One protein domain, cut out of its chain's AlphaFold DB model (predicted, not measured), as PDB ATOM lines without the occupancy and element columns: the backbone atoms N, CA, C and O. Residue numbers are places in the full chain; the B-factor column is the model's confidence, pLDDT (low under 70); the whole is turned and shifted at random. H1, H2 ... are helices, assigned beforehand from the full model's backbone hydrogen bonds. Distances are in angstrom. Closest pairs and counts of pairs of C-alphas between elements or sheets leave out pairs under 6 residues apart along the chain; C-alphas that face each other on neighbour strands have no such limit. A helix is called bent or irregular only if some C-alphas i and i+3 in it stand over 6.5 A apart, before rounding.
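What this domain is: This is residues 61 to 112 of the 397 residues of the protein "Hypothetical protein" of Spirodela intermedia (UniProt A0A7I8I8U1). Two helices, H1 and then the longer, kinked H2, meet at their ends as a flat V, and the residues after H2 fold back beside its far end. The arm of H1 sticks out with residues 63 to 71. The printed part has 52 residues with two named helices and no named strand, class all helix. It is loose, with a radius of gyration of the C-alphas of 13.1 A and spans of 37 by 28 by 11 A.

How they stand to each other: H1, residues 63 to 78, and H2, residues 80 to 102, only just touch, and only at the corner by their tight link, with 3 pairs of C-alphas within 8 A. H1 touches H2 with residues 75 to 76 alone, and H2 touches H1 with residues 83 to 84 alone; the closest C-alphas of the two helices, those of Trp 76 and Phe 83, are 5.7 A apart. The helices run opposite ways at a shallow tilt of 29 degrees, H2's line being rough. Every O i to N i+4 pair is within hydrogen-bond range in H1, and 16 of 19 in H2.

Where its parts are: H1 begins at C-alpha 63 (16.090, -63.280, -48.568) and is 22.3 A long. H2 is 30.3 A long and ends at C-alpha 102 (19.775, -53.048, -29.872). H2 has a kink of 43 degrees near residue 87 and is only just irregular: C-alphas 86 and 89 are 6.8 A apart.

The domain as a whole: The C-alphas farthest apart, of Arg 78 and Asp 106, are 36.8 A apart. The printed part has no cut, and no printed residue is under pLDDT 70.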
ATOM      1  N   CYS A  61      22.920 -60.981 -46.550       90.00
ATOM      2  CA  CYS A  61      21.574 -60.682 -46.082       90.00
ATOM      3  C   CYS A  61      20.636 -61.867 -46.347       90.00
ATOM      4  O   CYS A  61      20.753 -62.496 -47.404       90.00
ATOM      5  N   PRO A  62      19.696 -62.148 -45.431       91.62
ATOM      6  CA  PRO A  62      18.642 -63.121 -45.678       91.62
ATOM      7  C   PRO A  62      17.675 -62.625 -46.772       91.62
ATOM      8  O   PRO A  62      17.519 -61.416 -46.979       91.62
ATOM      9  N   ALA A  63      17.003 -63.548 -47.457       93.38
ATOM     10  CA  ALA A  63      16.090 -63.280 -48.568       93.38
ATOM     11  C   ALA A  63      14.970 -62.299 -48.188       93.38
ATOM     12  O   ALA A  63      14.626 -61.417 -48.975       93.38
ATOM     13  N   SER A  64      14.454 -62.384 -46.959       92.88
ATOM     14  CA  SER A  64      13.471 -61.433 -46.420       92.88
ATOM     15  C   SER A  64      13.969 -59.980 -46.406       92.88
ATOM     16  O   SER A  64      13.216 -59.057 -46.726       92.88
ATOM     17  N   VAL A  65      15.246 -59.757 -46.091       92.81
ATOM     18  CA  VAL A  65      15.859 -58.420 -46.098       92.81
ATOM     19  C   VAL A  65      16.118 -57.944 -47.525       92.81
ATOM     20  O   VAL A  65      15.856 -56.781 -47.833       92.81
ATOM     21  N   LEU A  66      16.569 -58.835 -48.412       93.25
ATOM     22  CA  LEU A  66      16.741 -58.518 -49.834       93.25
ATOM     23  C   LEU A  66      15.409 -58.099 -50.475       93.25
ATOM     24  O   LEU A  66      15.351 -57.091 -51.178       93.25
ATOM     25  N   ALA A  67      14.319 -58.801 -50.162       95.69
ATOM     26  CA  ALA A  67      12.979 -58.443 -50.618       95.69
ATOM     27  C   ALA A  67      12.534 -57.067 -50.084       95.69
ATOM     28  O   ALA A  67      11.962 -56.262 -50.824       95.69
ATOM     29  N   ALA A  68      12.831 -56.750 -48.818       94.62
ATOM     30  CA  ALA A  68      12.542 -55.434 -48.249       94.62
ATOM     31  C   ALA A  68      13.338 -54.311 -48.938       94.62
ATOM     32  O   ALA A  68      12.777 -53.248 -49.212       94.62
ATOM     33  N   GLN A  69      14.614 -54.551 -49.258       94.25
ATOM     34  CA  GLN A  69      15.453 -53.616 -50.010       94.25
ATOM     35  C   GLN A  69      14.894 -53.371 -51.417       94.25
ATOM     36  O   GLN A  69      14.719 -52.219 -51.812       94.25
ATOM     37  N   GLN A  70      14.556 -54.436 -52.151       96.50
ATOM     38  CA  GLN A  70      13.960 -54.346 -53.488       96.50
ATOM     39  C   GLN A  70      12.635 -53.577 -53.468       96.50
ATOM     40  O   GLN A  70      12.391 -52.735 -54.331       96.50
ATOM     41  N   ARG A  71      11.799 -53.799 -52.448       96.44
ATOM     42  CA  ARG A  71      10.553 -53.047 -52.264       96.44
ATOM     43  C   ARG A  71      10.813 -51.546 -52.112       96.44
ATOM     44  O   ARG A  71      10.141 -50.756 -52.767       96.44
ATOM     45  N   LEU A  72      11.770 -51.148 -51.270       94.69
ATOM     46  CA  LEU A  72      12.114 -49.733 -51.069       94.69
ATOM     47  C   LEU A  72      12.677 -49.095 -52.348       94.69
ATOM     48  O   LEU A  72      12.290 -47.981 -52.687       94.69
ATOM     49  N   GLN A  73      13.520 -49.816 -53.093       96.12
ATOM     50  CA  GLN A  73      14.006 -49.362 -54.402       96.12
ATOM     51  C   GLN A  73      12.857 -49.159 -55.397       96.12
ATOM     52  O   GLN A  73      12.820 -48.151 -56.097       96.12
ATOM     53  N   GLY A  74      11.888 -50.078 -55.431       97.25
ATOM     54  CA  GLY A  74      10.700 -49.951 -56.273       97.25
ATOM     55  C   GLY A  74       9.842 -48.732 -55.928       97.25
ATOM     56  O   GLY A  74       9.360 -48.057 -56.834       97.25
ATOM     57  N   LEU A  75       9.684 -48.408 -54.638       96.19
ATOM     58  CA  LEU A  75       8.975 -47.195 -54.206       96.19
ATOM     59  C   LEU A  75       9.690 -45.923 -54.675       96.19
ATOM     60  O   LEU A  75       9.041 -45.046 -55.241       96.19
ATOM     61  N   TRP A  76      11.016 -45.860 -54.516       96.69
ATOM     62  CA  TRP A  76      11.819 -44.742 -55.018       96.69
ATOM     63  C   TRP A  76      11.651 -44.548 -56.528       96.69
ATOM     64  O   TRP A  76      11.363 -43.447 -56.980       96.69
ATOM     65  N   LEU A  77      11.780 -45.624 -57.314       97.38
ATOM     66  CA  LEU A  77      11.650 -45.560 -58.775       97.38
ATOM     67  C   LEU A  77      10.233 -45.197 -59.237       97.38
ATOM     68  O   LEU A  77      10.071 -44.624 -60.311       97.38
ATOM     69  N   ARG A  78       9.211 -45.537 -58.446       97.56
ATOM     70  CA  ARG A  78       7.812 -45.242 -58.762       97.56
ATOM     71  C   ARG A  78       7.485 -43.758 -58.605       97.56
ATOM     72  O   ARG A  78       6.792 -43.213 -59.458       97.56
ATOM     73  N   GLN A  79       7.929 -43.135 -57.513       97.75
ATOM     74  CA  GLN A  79       7.702 -41.715 -57.242       97.75
ATOM     75  C   GLN A  79       8.743 -41.182 -56.234       97.75
ATOM     76  O   GLN A  79       8.522 -41.259 -55.023       97.75
ATOM     77  N   PRO A  80       9.868 -40.614 -56.708       97.06
ATOM     78  CA  PRO A  80      10.957 -40.172 -55.834       97.06
ATOM     79  C   PRO A  80      10.542 -39.131 -54.788       97.06
ATOM     80  O   PRO A  80      10.942 -39.244 -53.632       97.06
ATOM     81  N   ASP A  81       9.714 -38.154 -55.170       97.88
ATOM     82  CA  ASP A  81       9.312 -37.062 -54.272       97.88
ATOM     83  C   ASP A  81       8.476 -37.571 -53.092       97.88
ATOM     84  O   ASP A  81       8.757 -37.238 -51.943       97.88
ATOM     85  N   ASP A  82       7.488 -38.430 -53.349       97.12
ATOM     86  CA  ASP A  82       6.672 -39.029 -52.286       97.12
ATOM     87  C   ASP A  82       7.519 -39.904 -51.364       97.12
ATOM     88  O   ASP A  82       7.436 -39.782 -50.141       97.12
ATOM     89  N   PHE A  83       8.426 -40.706 -51.928       97.06
ATOM     90  CA  PHE A  83       9.343 -41.477 -51.101       97.06
ATOM     91  C   PHE A  83      10.214 -40.570 -50.225       97.06
ATOM     92  O   PHE A  83      10.376 -40.833 -49.034       97.06
ATOM     93  N   PHE A  84      10.786 -39.506 -50.793       94.56
ATOM     94  CA  PHE A  84      11.680 -38.607 -50.071       94.56
ATOM     95  C   PHE A  84      10.965 -37.881 -48.926       94.56
ATOM     96  O   PHE A  84      11.466 -37.878 -47.798       94.56
ATOM     97  N   PHE A  85       9.796 -37.295 -49.196       95.06
ATOM     98  CA  PHE A  85       9.074 -36.485 -48.217       95.06
ATOM     99  C   PHE A  85       8.261 -37.318 -47.217       95.06
ATOM    100  O   PHE A  85       8.174 -36.923 -46.055       95.06
ATOM    101  N   ASN A  86       7.713 -38.471 -47.621       95.62
ATOM    102  CA  ASN A  86       6.747 -39.218 -46.807       95.62
ATOM    103  C   ASN A  86       7.262 -40.579 -46.303       95.62
ATOM    104  O   ASN A  86       6.906 -40.984 -45.197       95.62
ATOM    105  N   GLU A  87       8.124 -41.286 -47.044       95.06
ATOM    106  CA  GLU A  87       8.571 -42.641 -46.664       95.06
ATOM    107  C   GLU A  87       9.937 -42.664 -45.966       95.06
ATOM    108  O   GLU A  87      10.127 -43.366 -44.963       95.06
ATOM    109  N   LEU A  88      10.902 -41.894 -46.477       93.31
ATOM    110  CA  LEU A  88      12.306 -41.977 -46.084       93.31
ATOM    111  C   LEU A  88      12.531 -41.545 -44.632       93.31
ATOM    112  O   LEU A  88      13.127 -42.296 -43.858       93.31
ATOM    113  N   GLN A  89      12.050 -40.361 -44.239       91.88
ATOM    114  CA  GLN A  89      12.273 -39.847 -42.883       91.88
ATOM    115  C   GLN A  89      11.657 -40.757 -41.803       91.88
ATOM    116  O   GLN A  89      12.379 -41.135 -40.870       91.88
ATOM    117  N   PRO A  90      10.389 -41.210 -41.921       94.50
ATOM    118  CA  PRO A  90       9.838 -42.179 -40.977       94.50
ATOM    119  C   PRO A  90      10.595 -43.510 -40.975       94.50
ATOM    120  O   PRO A  90      10.774 -44.105 -39.912       94.50
ATOM    121  N   ALA A  91      11.061 -43.993 -42.134       93.19
ATOM    122  CA  ALA A  91      11.845 -45.224 -42.215       93.19
ATOM    123  C   ALA A  91      13.195 -45.105 -41.493       93.19
ATOM    124  O   ALA A  91      13.546 -45.999 -40.724       93.19
ATOM    125  N   ILE A  92      13.913 -43.992 -41.675       92.94
ATOM    126  CA  ILE A  92      15.164 -43.707 -40.961       92.94
ATOM    127  C   ILE A  92      14.912 -43.662 -39.453       92.94
ATOM    128  O   ILE A  92      15.634 -44.312 -38.700       92.94
ATOM    129  N   LEU A  93      13.870 -42.958 -39.000       94.88
ATOM    130  CA  LEU A  93      13.549 -42.871 -37.575       94.88
ATOM    131  C   LEU A  93      13.223 -44.245 -36.975       94.88
ATOM    132  O   LEU A  93      13.729 -44.577 -35.903       94.88
ATOM    133  N   ARG A  94      12.431 -45.072 -37.672       94.94
ATOM    134  CA  ARG A  94      12.147 -46.453 -37.243       94.94
ATOM    135  C   ARG A  94      13.429 -47.276 -37.123       94.94
ATOM    136  O   ARG A  94      13.620 -47.939 -36.106       94.94
ATOM    137  N   SER A  95      14.324 -47.196 -38.107       93.38
ATOM    138  CA  SER A  95      15.623 -47.880 -38.061       93.38
ATOM    139  C   SER A  95      16.480 -47.403 -36.886       93.38
ATOM    140  O   SER A  95      17.003 -48.232 -36.144       93.38
ATOM    141  N   ARG A  96      16.563 -46.086 -36.646       93.94
ATOM    142  CA  ARG A  96      17.286 -45.511 -35.497       93.94
ATOM    143  C   ARG A  96      16.715 -45.995 -34.164       93.94
ATOM    144  O   ARG A  96      17.490 -46.326 -33.277       93.94
ATOM    145  N   GLN A  97      15.391 -46.086 -34.019       94.81
ATOM    146  CA  GLN A  97      14.749 -46.597 -32.798       94.81
ATOM    147  C   GLN A  97      15.079 -48.073 -32.541       94.81
ATOM    148  O   GLN A  97      15.398 -48.441 -31.413       94.81
ATOM    149  N   VAL A  98      15.064 -48.912 -33.582       92.19
ATOM    150  CA  VAL A  98      15.468 -50.322 -33.457       92.19
ATOM    151  C   VAL A  98      16.939 -50.426 -33.051       92.19
ATOM    152  O   VAL A  98      17.259 -51.154 -32.114       92.19
ATOM    153  N   ILE A  99      17.826 -49.668 -33.703       90.12
ATOM    154  CA  ILE A  99      19.261 -49.646 -33.380       90.12
ATOM    155  C   ILE A  99      19.488 -49.161 -31.947       90.12
ATOM    156  O   ILE A  99      20.227 -49.805 -31.211       90.12
ATOM    157  N   LYS A 100      18.810 -48.087 -31.524       90.75
ATOM    158  CA  LYS A 100      18.854 -47.561 -30.153       90.75
ATOM    159  C   LYS A 100      18.565 -48.665 -29.133       90.75
ATOM    160  O   LYS A 100      19.320 -48.822 -28.179       90.75
ATOM    161  N   SER A 101      17.500 -49.441 -29.343       90.69
ATOM    162  CA  SER A 101      17.167 -50.570 -28.469       90.69
ATOM    163  C   SER A 101      18.206 -51.692 -28.520       90.69
ATOM    164  O   SER A 101      18.509 -52.265 -27.480       90.69
ATOM    165  N   LEU A 102      18.765 -51.995 -29.697       87.88
ATOM    166  CA  LEU A 102      19.775 -53.048 -29.872       87.88
ATOM    167  C   LEU A 102      21.099 -52.752 -29.161       87.88
ATOM    168  O   LEU A 102      21.748 -53.684 -28.704       87.88
ATOM    169  N   ILE A 103      21.504 -51.482 -29.100       86.75
ATOM    170  CA  ILE A 103      22.771 -51.057 -28.479       86.75
ATOM    171  C   ILE A 103      22.581 -50.478 -27.069       86.75
ATOM    172  O   ILE A 103      23.518 -49.919 -26.503       86.75
ATOM    173  N   ASN A 104      21.361 -50.555 -26.527       89.38
ATOM    174  CA  ASN A 104      20.980 -49.983 -25.233       89.38
ATOM    175  C   ASN A 104      21.332 -48.483 -25.084       89.38
ATOM    176  O   ASN A 104      21.800 -48.059 -24.033       89.38
ATOM    177  N   ALA A 105      21.128 -47.674 -26.129       87.00
ATOM    178  CA  ALA A 105      21.326 -46.220 -26.056       87.00
ATOM    179  C   ALA A 105      20.170 -45.525 -25.309       87.00
ATOM    180  O   ALA A 105      19.027 -45.999 -25.321       87.00
ATOM    181  N   ASP A 106      20.436 -44.372 -24.692       88.06
ATOM    182  CA  ASP A 106      19.447 -43.638 -23.899       88.06
ATOM    183  C   ASP A 106      18.421 -42.941 -24.782       88.06
ATOM    184  O   ASP A 106      17.202 -43.052 -24.567       88.06
ATOM    185  N   HIS A 107      18.900 -42.281 -25.834       91.12
ATOM    186  CA  HIS A 107      18.074 -41.480 -26.720       91.12
ATOM    187  C   HIS A 107      18.321 -41.803 -28.196       91.12
ATOM    188  O   HIS A 107      19.420 -42.144 -28.612       91.12
ATOM    189  N   VAL A 108      17.281 -41.681 -29.026       90.12
ATOM    190  CA  VAL A 108      17.399 -41.945 -30.474       90.12
ATOM    191  C   VAL A 108      18.341 -40.954 -31.169       90.12
ATOM    192  O   VAL A 108      18.965 -41.295 -32.170       90.12
ATOM    193  N   GLU A 109      18.493 -39.756 -30.598       90.12
ATOM    194  CA  GLU A 109      19.416 -38.726 -31.094       90.12
ATOM    195  C   GLU A 109      20.897 -39.068 -30.913       90.12
ATOM    196  O   GLU A 109      21.747 -38.460 -31.551       90.12
ATOM    197  N   GLU A 110      21.207 -40.105 -30.138       85.94
ATOM    198  CA  GLU A 110      22.562 -40.651 -30.020       85.94
ATOM    199  C   GLU A 110      22.897 -41.620 -31.166       85.94
ATOM    200  O   GLU A 110      24.030 -42.079 -31.291       85.94
ATOM    201  N   VAL A 111      21.920 -41.939 -32.022       88.06
ATOM    202  CA  VAL A 111      22.078 -42.869 -33.141       88.06
ATOM    203  C   VAL A 111      22.063 -42.102 -34.455       88.06
ATOM    204  O   VAL A 111      21.063 -41.478 -34.806       88.06
ATOM    205  N   SER A 112      23.140 -42.220 -35.227       89.56
ATOM    206  CA  SER A 112      23.230 -41.732 -36.607       89.56
ATOM    207  C   SER A 112      23.491 -42.896 -37.560       89.56
ATOM    208  O   SER A 112      24.240 -43.813 -37.228       89.56
TER     209      SER A 112